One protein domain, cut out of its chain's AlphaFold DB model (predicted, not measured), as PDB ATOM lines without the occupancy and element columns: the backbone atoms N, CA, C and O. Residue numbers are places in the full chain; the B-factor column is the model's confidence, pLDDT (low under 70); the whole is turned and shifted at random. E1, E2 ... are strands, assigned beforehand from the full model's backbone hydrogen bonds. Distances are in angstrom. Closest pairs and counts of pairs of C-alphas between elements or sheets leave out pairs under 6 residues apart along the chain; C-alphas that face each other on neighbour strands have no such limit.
ATOM      1  N   MET A 440     104.232  84.128  86.796       76.56
ATOM      2  CA  MET A 440     104.225  84.751  85.470       76.56
ATOM      3  C   MET A 440     103.780  86.217  85.583       76.56
ATOM      4  O   MET A 440     102.882  86.524  86.357       76.56
ATOM      5  N   CYS A 441     104.357  87.138  84.811       74.94
ATOM      6  CA  CYS A 441     103.914  88.537  84.853       74.94
ATOM      7  C   CYS A 441     102.481  88.668  84.297       74.94
ATOM      8  O   CYS A 441     102.238  88.205  83.187       74.94
ATOM      9  N   ASP A 442     101.551  89.319  85.012       70.75
ATOM     10  CA  ASP A 442     100.207  89.699  84.515       70.75
ATOM     11  C   ASP A 442     100.031  91.217  84.283       70.75
ATOM     12  O   ASP A 442      98.962  91.704  83.893       70.75
ATOM     13  N   THR A 443     101.123  91.967  84.439       66.19
ATOM     14  CA  THR A 443     101.316  93.326  83.924       66.19
ATOM     15  C   THR A 443     102.131  93.301  82.632       66.19
ATOM     16  O   THR A 443     102.860  92.341  82.376       66.19
ATOM     17  N   CYS A 444     102.057  94.379  81.840       70.12
ATOM     18  CA  CYS A 444     102.935  94.537  80.680       70.12
ATOM     19  C   CYS A 444     104.406  94.419  81.089       70.12
ATOM     20  O   CYS A 444     104.809  94.892  82.152       70.12
ATOM     21  N   VAL A 445     105.185  93.785  80.217       73.12
ATOM     22  CA  VAL A 445     106.637  93.712  80.312       73.12
ATOM     23  C   VAL A 445     107.233  94.420  79.099       73.12
ATOM     24  O   VAL A 445     106.848  94.126  77.968       73.12
ATOM     25  N   ASP A 446     108.157  95.344  79.339       69.88
ATOM     26  CA  ASP A 446     108.811  96.156  78.309       69.88
ATOM     27  C   ASP A 446     109.685  95.293  77.372       69.88
ATOM     28  O   ASP A 446     110.286  94.314  77.818       69.88
ATOM     29  N   GLU A 447     109.772  95.621  76.078       74.62
ATOM     30  CA  GLU A 447     110.570  94.837  75.114       74.62
ATOM     31  C   GLU A 447     112.064  94.762  75.489       74.62
ATOM     32  O   GLU A 447     112.607  95.677  76.108       74.62
ATOM     33  N   ASN A 448     112.739  93.670  75.106       73.94
ATOM     34  CA  ASN A 448     114.108  93.309  75.532       73.94
ATOM     35  C   ASN A 448     114.258  92.902  77.024       73.94
ATOM     36  O   ASN A 448     115.377  92.729  77.515       73.94
ATOM     37  N   SER A 449     113.156  92.721  77.762       68.31
ATOM     38  CA  SER A 449     113.161  92.227  79.152       68.31
ATOM     39  C   SER A 449     113.147  90.692  79.253       68.31
ATOM     40  O   SER A 449     112.970  89.980  78.272       68.31
ATOM     41  N   CYS A 450     113.312  90.148  80.467       67.19
ATOM     42  CA  CYS A 450     113.315  88.697  80.739       67.19
ATOM     43  C   CYS A 450     114.379  87.892  79.960       67.19
ATOM     44  O   CYS A 450     114.251  86.676  79.827       67.19
ATOM     45  N   GLY A 451     115.420  88.557  79.442       71.44
ATOM     46  CA  GLY A 451     116.443  87.932  78.600       71.44
ATOM     47  C   GLY A 451     115.956  87.573  77.193       71.44
ATOM     48  O   GLY A 451     116.467  86.619  76.611       71.44
ATOM     49  N   THR A 452     114.954  88.281  76.663       81.06
ATOM     50  CA  THR A 452     114.377  88.014  75.339       81.06
ATOM     51  C   THR A 452     113.895  89.300  74.671       81.06
ATOM     52  O   THR A 452     113.428  90.218  75.346       81.06
ATOM     53  N   ASP A 453     113.944  89.362  73.343       83.94
ATOM     54  CA  ASP A 453     113.524  90.555  72.602       83.94
ATOM     55  C   ASP A 453     111.993  90.765  72.697       83.94
ATOM     56  O   ASP A 453     111.534  91.893  72.888       83.94
ATOM     57  N   ALA A 454     111.198  89.680  72.619       84.75
ATOM     58  CA  ALA A 454     109.731  89.690  72.720       84.75
ATOM     59  C   ALA A 454     109.228  88.975  73.999       84.75
ATOM     60  O   ALA A 454     108.896  87.779  73.980       84.75
ATOM     61  N   PRO A 455     109.166  89.680  75.142       87.88
ATOM     62  CA  PRO A 455     108.681  89.102  76.386       87.88
ATOM     63  C   PRO A 455     107.189  88.752  76.315       87.88
ATOM     64  O   PRO A 455     106.367  89.512  75.792       87.88
ATOM     65  N   MET A 456     106.842  87.579  76.850       89.19
ATOM     66  CA  MET A 456     105.486  87.032  76.861       89.19
ATOM     67  C   MET A 456     104.887  87.096  78.270       89.19
ATOM     68  O   MET A 456     105.455  86.532  79.208       89.19
ATOM     69  N   TRP A 457     103.719  87.719  78.422       86.38
ATOM     70  CA  TRP A 457     103.075  87.972  79.718       86.38
ATOM     71  C   TRP A 457     101.562  87.691  79.677       86.38
ATOM     72  O   TRP A 457     100.953  87.576  78.610       86.38
ATOM     73  N   LEU A 458     100.955  87.473  80.844       83.44
ATOM     74  CA  LEU A 458      99.604  86.938  80.995       83.44
ATOM     75  C   LEU A 458      98.569  88.032  80.715       83.44
ATOM     76  O   LEU A 458      98.543  89.054  81.396       83.44
ATOM     77  N   ASN A 459      97.697  87.823  79.727       78.50
ATOM     78  CA  ASN A 459      96.701  88.824  79.355       78.50
ATOM     79  C   ASN A 459      95.547  88.849  80.374       78.50
ATOM     80  O   ASN A 459      94.517  88.192  80.205       78.50
ATOM     81  N   GLY A 460      95.746  89.612  81.448       68.62
ATOM     82  CA  GLY A 460      94.819  89.735  82.568       68.62
ATOM     83  C   GLY A 460      95.196  88.861  83.765       68.62
ATOM     84  O   GLY A 460      95.966  87.911  83.656       68.62
ATOM     85  N   ALA A 461      94.621  89.212  84.917       66.88
ATOM     86  CA  ALA A 461      95.025  88.705  86.225       66.88
ATOM     87  C   ALA A 461      94.997  87.173  86.357       66.88
ATOM     88  O   ALA A 461      94.213  86.474  85.700       66.88
ATOM     89  N   HIS A 462      95.796  86.654  87.281       77.56
ATOM     90  CA  HIS A 462      95.772  85.247  87.675       77.56
ATOM     91  C   HIS A 462      94.378  84.764  88.145       77.56
ATOM     92  O   HIS A 462      93.569  85.567  88.618       77.56
ATOM     93  N   PRO A 463      94.053  83.464  87.990       76.44
ATOM     94  CA  PRO A 463      92.840  82.876  88.565       76.44
ATOM     95  C   PRO A 463      92.901  82.829  90.095       76.44
ATOM     96  O   PRO A 463      93.971  82.900  90.687       76.44
ATOM     97  N   THR A 464      91.765  82.595  90.744       72.06
ATOM     98  CA  THR A 464      91.703  82.206  92.158       72.06
ATOM     99  C   THR A 464      91.480  80.705  92.318       72.06
ATOM    100  O   THR A 464      91.126  79.996  91.374       72.06
ATOM    101  N   VAL A 465      91.651  80.193  93.540       62.62
ATOM    102  CA  VAL A 465      91.442  78.764  93.857       62.62
ATOM    103  C   VAL A 465      89.995  78.317  93.578       62.62
ATOM    104  O   VAL A 465      89.755  77.135  93.332       62.62
ATOM    105  N   ALA A 466      89.035  79.251  93.568       66.75
ATOM    106  CA  ALA A 466      87.636  78.988  93.231       66.75
ATOM    107  C   ALA A 466      87.383  78.860  91.716       66.75
ATOM    108  O   ALA A 466      86.479  78.126  91.322       66.75
ATOM    109  N   ASP A 467      88.187  79.521  90.874       69.69
ATOM    110  CA  ASP A 467      88.053  79.476  89.408       69.69
ATOM    111  C   ASP A 467      88.592  78.162  88.809       69.69
ATOM    112  O   ASP A 467      88.259  77.790  87.684       69.69
ATOM    113  N   GLY A 468      89.413  77.430  89.570       77.19
ATOM    114  CA  GLY A 468      89.962  76.138  89.171       77.19
ATOM    115  C   GLY A 468      91.088  76.257  88.141       77.19
ATOM    116  O   GLY A 468      92.052  76.994  88.345       77.19
ATOM    117  N   GLU A 469      91.010  75.465  87.071       87.31
ATOM    118  CA  GLU A 469      91.926  75.545  85.926       87.31
ATOM    119  C   GLU A 469      91.261  76.375  84.824       87.31
ATOM    120  O   GLU A 469      90.272  75.943  84.230       87.31
ATOM    121  N   VAL A 470      91.800  77.563  84.556       81.44
ATOM    122  CA  VAL A 470      91.300  78.486  83.528       81.44
ATOM    123  C   VAL A 470      92.232  78.510  82.324       81.44
ATOM    124  O   VAL A 470      93.419  78.210  82.437       81.44
ATOM    125  N   ILE A 471      91.711  78.928  81.173       89.31
ATOM    126  CA  ILE A 471      92.523  79.259  79.998       89.31
ATOM    127  C   ILE A 471      92.753  80.777  79.990       89.31
ATOM    128  O   ILE A 471      91.824  81.551  80.234       89.31
ATOM    129  N   ARG A 472      93.991  81.203  79.729       83.00
ATOM    130  CA  ARG A 472      94.397  82.611  79.616       83.00
ATOM    131  C   ARG A 472      95.160  82.845  78.319       83.00
ATOM    132  O   ARG A 472      96.064  82.082  77.980       83.00
ATOM    133  N   ASP A 473      94.823  83.934  77.638       89.19
ATOM    134  CA  ASP A 473      95.625  84.446  76.530       89.19
ATOM    135  C   ASP A 473      96.968  84.976  77.049       89.19
ATOM    136  O   ASP A 473      97.106  85.372  78.210       89.19
ATOM    137  N   VAL A 474      97.964  85.012  76.168       90.88
ATOM    138  CA  VAL A 474      99.313  85.486  76.491       90.88
ATOM    139  C   VAL A 474      99.703  86.547  75.472       90.88
ATOM    140  O   VAL A 474      99.753  86.264  74.274       90.88
ATOM    141  N   CYS A 475      99.946  87.765  75.949       90.44
ATOM    142  CA  CYS A 475     100.426  88.883  75.148       90.44
ATOM    143  C   CYS A 475     101.926  88.749  74.873       90.44
ATOM    144  O   CYS A 475     102.669  88.202  75.688       90.44
ATOM    145  N   ILE A 476     102.359  89.268  73.727       90.69
ATOM    146  CA  ILE A 476     103.761  89.381  73.322       90.69
ATOM    147  C   ILE A 476     104.060  90.866  73.094       90.69
ATOM    148  O   ILE A 476     103.431  91.499  72.236       90.69
ATOM    149  N   SER A 477     105.017  91.406  73.847       86.56
ATOM    150  CA  SER A 477     105.479  92.789  73.696       86.56
ATOM    151  C   SER A 477     106.443  92.914  72.518       86.56
ATOM    152  O   SER A 477     107.397  92.143  72.423       86.56
ATOM    153  N   TRP A 478     106.199  93.856  71.600       82.81
ATOM    154  CA  TRP A 478     107.047  94.085  70.417       82.81
ATOM    155  C   TRP A 478     106.750  95.441  69.760       82.81
ATOM    156  O   TRP A 478     105.587  95.843  69.680       82.81
ATOM    157  N   ARG A 479     107.766  96.123  69.212       80.69
ATOM    158  CA  ARG A 479     107.648  97.427  68.521       80.69
ATOM    159  C   ARG A 479     106.924  98.491  69.363       80.69
ATOM    160  O   ARG A 479     106.005  99.148  68.870       80.69
ATOM    161  N   ASN A 480     107.318  98.649  70.624       72.88
ATOM    162  CA  ASN A 480     106.701  99.557  71.601       72.88
ATOM    163  C   ASN A 480     105.188  99.328  71.817       72.88
ATOM    164  O   ASN A 480     104.456 100.253  72.166       72.88
ATOM    165  N   ASN A 481     104.697  98.099  71.622       72.75
ATOM    166  CA  ASN A 481     103.333  97.704  71.971       72.75
ATOM    167  C   ASN A 481     103.354  96.479  72.900       72.75
ATOM    168  O   ASN A 481     103.747  95.388  72.484       72.75
ATOM    169  N   CYS A 482     102.859  96.668  74.129       75.25
ATOM    170  CA  CYS A 482     102.693  95.651  75.175       75.25
ATOM    171  C   CYS A 482     101.950  94.379  74.733       75.25
ATOM    172  O   CYS A 482     102.132  93.324  75.328       75.25
ATOM    173  N   CYS A 483     101.076  94.458  73.730       83.00
ATOM    174  CA  CYS A 483     100.382  93.298  73.181       83.00
ATOM    175  C   CYS A 483     100.313  93.419  71.653       83.00
ATOM    176  O   CYS A 483      99.246  93.542  71.051       83.00
ATOM    177  N   HIS A 484     101.485  93.439  71.014       86.50
ATOM    178  CA  HIS A 484     101.610  93.470  69.554       86.50
ATOM    179  C   HIS A 484     101.068  92.189  68.904       86.50
ATOM    180  O   HIS A 484     100.571  92.213  67.777       86.50
ATOM    181  N   ALA A 485     101.194  91.057  69.593       84.94
ATOM    182  CA  ALA A 485     100.658  89.773  69.168       84.94
ATOM    183  C   ALA A 485     100.188  88.957  70.378       84.94
ATOM    184  O   ALA A 485     100.604  89.207  71.509       84.94
ATOM    185  N   HIS A 486      99.363  87.945  70.116       87.06
ATOM    186  CA  HIS A 486      99.005  86.919  71.090       87.06
ATOM    187  C   HIS A 486      99.716  85.606  70.748       87.06
ATOM    188  O   HIS A 486      99.842  85.244  69.576       87.06
ATOM    189  N   SER A 487     100.161  84.882  71.773       85.00
ATOM    190  CA  SER A 487     100.574  83.481  71.648       85.00
ATOM    191  C   SER A 487      99.363  82.546  71.757       85.00
ATOM    192  O   SER A 487      98.248  82.976  72.052       85.00
ATOM    193  N   ASN A 488      99.594  81.245  71.575       85.12
ATOM    194  CA  ASN A 488      98.624  80.224  71.963       85.12
ATOM    195  C   ASN A 488      98.262  80.383  73.459       85.12
ATOM    196  O   ASN A 488      99.183  80.522  74.275       85.12
ATOM    197  N   PRO A 489      96.968  80.327  73.831       88.19
ATOM    198  CA  PRO A 489      96.547  80.391  75.225       88.19
ATOM    199  C   PRO A 489      97.158  79.270  76.072       88.19
ATOM    200  O   PRO A 489      97.396  78.163  75.583       88.19
ATOM    201  N   ILE A 490      97.383  79.555  77.352       88.56
ATOM    202  CA  ILE A 490      97.908  78.600  78.336       88.56
ATOM    203  C   ILE A 490      96.843  78.279  79.383       88.56
ATOM    204  O   ILE A 490      95.976  79.108  79.668       88.56
ATOM    205  N   ASN A 491      96.927  77.100  80.003       87.12
ATOM    206  CA  ASN A 491      96.109  76.812  81.180       87.12
ATOM    207  C   ASN A 491      96.839  77.324  82.428       87.12
ATOM    208  O   ASN A 491      98.041  77.090  82.582       87.12
ATOM    209  N   VAL A 492      96.114  77.989  83.324       85.50
ATOM    210  CA  VAL A 492      96.618  78.490  84.610       85.50
ATOM    211  C   VAL A 492      95.686  78.016  85.716       85.50
ATOM    212  O   VAL A 492      94.465  78.052  85.567       85.50
ATOM    213  N   LYS A 493      96.254  77.583  86.838       76.81
ATOM    214  CA  LYS A 493      95.504  77.155  88.017       76.81
ATOM    215  C   LYS A 493      96.119  77.732  89.282       76.81
ATOM    216  O   LYS A 493      97.323  77.613  89.479       76.81
ATOM    217  N   ALA A 494      95.289  78.298  90.150       72.81
ATOM    218  CA  ALA A 494      95.690  78.645  91.508       72.81
ATOM    219  C   ALA A 494      95.618  77.410  92.413       72.81
ATOM    220  O   ALA A 494      94.640  76.654  92.377       72.81
ATOM    221  N   CYS A 495      96.639  77.211  93.238       57.34
ATOM    222  CA  CYS A 495      96.719  76.107  94.183       57.34
ATOM    223  C   CYS A 495      96.593  76.599  95.636       57.34
ATOM    224  O   CYS A 495      97.042  77.700  95.956       57.34
ATOM    225  N   PRO A 496      96.003  75.796  96.546       49.56
ATOM    226  CA  PRO A 496      96.050  76.083  97.977       49.56
ATOM    227  C   PRO A 496      97.506  76.136  98.464       49.56
ATOM    228  O   PRO A 496      98.228  75.150  98.325       49.56
ATOM    229  N   GLY A 497      97.913  77.271  99.040       44.34
ATOM    230  CA  GLY A 497      99.304  77.544  99.426       44.34
ATOM    231  C   GLY A 497      99.970  78.694  98.660       44.34
ATOM    232  O   GLY A 497     101.189  78.696  98.555       44.34
ATOM    233  N   ASP A 498      99.185  79.638  98.129       53.97
ATOM    234  CA  ASP A 498      99.638  80.889  97.499       53.97
ATOM    235  C   ASP A 498     100.650  80.693  96.349       53.97
ATOM    236  O   ASP A 498     101.699  81.336  96.284       53.97
ATOM    237  N   TYR A 499     100.323  79.783  95.419       60.91
ATOM    238  CA  TYR A 499     101.113  79.546  94.207       60.91
ATOM    239  C   TYR A 499     100.255  79.182  92.991       60.91
ATOM    240  O   TYR A 499      99.157  78.625  93.122       60.91
ATOM    241  N   TYR A 500     100.786  79.447  91.795       65.06
ATOM    242  CA  TYR A 500     100.156  79.088  90.526       65.06
ATOM    243  C   TYR A 500     100.865  77.925  89.829       65.06
ATOM    244  O   TYR A 500     102.069  77.711  89.960       65.06
ATOM    245  N   VAL A 501     100.097  77.173  89.042       69.19
ATOM    246  CA  VAL A 501     100.591  76.141  88.130       69.19
ATOM    247  C   VAL A 501     100.208  76.533  86.708       69.19
ATOM    248  O   VAL A 501      99.028  76.716  86.402       69.19
ATOM    249  N   TYR A 502     101.215  76.636  85.842       83.00
ATOM    250  CA  TYR A 502     101.078  77.039  84.444       83.00
ATOM    251  C   TYR A 502     101.341  75.853  83.515       83.00
ATOM    252  O   TYR A 502     102.310  75.111  83.680       83.00
ATOM    253  N   LYS A 503     100.502  75.700  82.492       82.62
ATOM    254  CA  LYS A 503     100.657  74.710  81.424       82.62
ATOM    255  C   LYS A 503     101.063  75.425  80.141       82.62
ATOM    256  O   LYS A 503     100.232  75.696  79.275       82.62
ATOM    257  N   PHE A 504     102.341  75.783  80.065       85.00
ATOM    258  CA  PHE A 504     102.900  76.522  78.936       85.00
ATOM    259  C   PHE A 504     102.781  75.756  77.612       85.00
ATOM    260  O   PHE A 504     102.885  74.528  77.563       85.00
ATOM    261  N   VAL A 505     102.604  76.504  76.524       80.81
ATOM    262  CA  VAL A 505     102.624  75.997  75.146       80.81
ATOM    263  C   VAL A 505     103.958  76.400  74.519       80.81
ATOM    264  O   VAL A 505     104.513  77.440  74.854       80.81
ATOM    265  N   ARG A 506     104.513  75.593  73.607       81.88
ATOM    266  CA  ARG A 506     105.771  75.945  72.931       81.88
ATOM    267  C   ARG A 506     105.625  77.299  72.198       81.88
ATOM    268  O   ARG A 506     104.723  77.401  71.362       81.88
ATOM    269  N   PRO A 507     106.494  78.300  72.454       80.62
ATOM    270  CA  PRO A 507     106.464  79.568  71.729       80.62
ATOM    271  C   PRO A 507     106.666  79.388  70.220       80.62
ATOM    272  O   PRO A 507     107.351  78.467  69.769       80.62
ATOM    273  N   ILE A 508     106.045  80.276  69.441       76.25
ATOM    274  CA  ILE A 508     105.943  80.164  67.973       76.25
ATOM    275  C   ILE A 508     107.216  80.675  67.262       76.25
ATOM    276  O   ILE A 508     107.478  80.299  66.121       76.25
ATOM    277  N   GLY A 509     108.037  81.489  67.936       76.31
ATOM    278  CA  GLY A 509     109.295  82.042  67.425       76.31
ATOM    279  C   GLY A 509     110.422  81.974  68.459       76.31
ATOM    280  O   GLY A 509     110.170  81.787  69.646       76.31
ATOM    281  N   CYS A 510     111.670  82.117  68.006       76.19
ATOM    282  CA  CYS A 510     112.862  81.965  68.854       76.19
ATOM    283  C   CYS A 510     113.095  83.130  69.835       76.19
ATOM    284  O   CYS A 510     113.785  82.944  70.828       76.19
ATOM    285  N   TYR A 511     112.510  84.298  69.561       79.81
ATOM    286  CA  TYR A 511     112.659  85.535  70.342       79.81
ATOM    287  C   TYR A 511     111.568  85.707  71.416       79.81
ATOM    288  O   TYR A 511     111.311  86.821  71.860       79.81
ATOM    289  N   PHE A 512     110.831  84.634  71.730       83.94
ATOM    290  CA  PHE A 512     109.600  84.665  72.527       83.94
ATOM    291  C   PHE A 512     109.791  83.861  73.825       83.94
ATOM    292  O   PHE A 512     109.928  82.635  73.775       83.94
ATOM    293  N   THR A 513     109.761  84.520  74.988       85.19
ATOM    294  CA  THR A 513     109.976  83.867  76.299       85.19
ATOM    295  C   THR A 513     108.911  84.261  77.318       85.19
ATOM    296  O   THR A 513     108.601  85.438  77.476       85.19
ATOM    297  N   TYR A 514     108.379  83.271  78.041       83.38
ATOM    298  CA  TYR A 514     107.474  83.474  79.175       83.38
ATOM    299  C   TYR A 514     108.178  84.209  80.323       83.38
ATOM    300  O   TYR A 514     109.108  83.678  80.925       83.38
ATOM    301  N   CYS A 515     107.718  85.420  80.626       75.12
ATOM    302  CA  CYS A 515     108.213  86.235  81.728       75.12
ATOM    303  C   CYS A 515     107.602  85.831  83.063       75.12
ATOM    304  O   CYS A 515     106.386  85.675  83.169       75.12
ATOM    305  N   ALA A 516     108.436  85.771  84.096       67.75
ATOM    306  CA  ALA A 516     108.013  85.594  85.475       67.75
ATOM    307  C   ALA A 516     108.857  86.485  86.397       67.75
ATOM    308  O   ALA A 516     110.032  86.733  86.117       67.75
ATOM    309  N   GLY A 517     108.264  87.001  87.473       58.09
ATOM    310  CA  GLY A 517     108.882  88.042  88.293       58.09
ATOM    311  C   GLY A 517     108.132  88.330  89.591       58.09
ATOM    312  O   GLY A 517     107.018  87.865  89.812       58.09
ATOM    313  N   ARG A 518     108.763  89.105  90.479       60.06
ATOM    314  CA  ARG A 518     108.168  89.522  91.757       60.06
ATOM    315  C   ARG A 518     107.397  90.827  91.571       60.06
ATOM    316  O   ARG A 518     107.987  91.824  91.163       60.06
TER     317      ARG A 518
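Overview. This is residues 440 to 518 of the 790 residues of the protein "uncharacterized protein LOC113112140" of Carassius auratus (UniProt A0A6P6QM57). One long, strongly twisted sheet curls like part of a barrel, built on the long hairpin of E2 and E3, with E4 folding back beside the last residues of E3, short E1 beside the last residues of E2, and the still shorter E5 beside E1 at the sheet's other edge. A stretch with no named element, residues 440 to 453, leads into E1. The 79 printed residues hold no named helix and five strands, E1 to E5, in the mixed sheet order E4, E3, E2, E1, E5; the class is all strand, with 38 residues, under half, in named elements. The whole is compact, with a radius of gyration of the C-alphas of 12.3 A, yet elongated, spanning 37 by 23 by 17 A.

Arrangement. E1, residues 454 to 458, and E2, residues 469 to 478, form an antiparallel hairpin, with N 475 and O 457 2.9 A apart. E2 and E3, residues 481 to 495, form the next, with N 472 and O 490 at 2.9 A; E3 bends by 101 degrees at residue 484. E3 and E4, residues 499 to 503, form a third, with N 501 and O 493 at 2.8 A. E1 to E4 are a meander, each strand the antiparallel neighbour of the one before. E5, residues 512 to 514, is parallel to E1, at 34 degrees, with N 456 and O 513 at 2.8 A. E1 pairs with E5 over residues 454 to 456 and with E2 over 456 to 458. The edge strands E4 and E5 are apart.

Along the chain. E1 begins at C-alpha 454 (109.731, 89.690, 72.720). E2 measures 28.5 A and E3 31.7 A; E3 ends at C-alpha 495 (96.719, 76.107, 94.183). E1 measures 13.4 A, E4 13.7 A and E5 7.1 A, ending at C-alpha 514 (107.474, 83.474, 79.175).

Size, cuts and confidence. The farthest C-alphas, Arg 479 and Pro 496, are 38.2 A apart. The printed part has no cut and no long link. Its mean pLDDT is 76.8; 19 residues are under 70, among them 495 to 501 and 516 to 518.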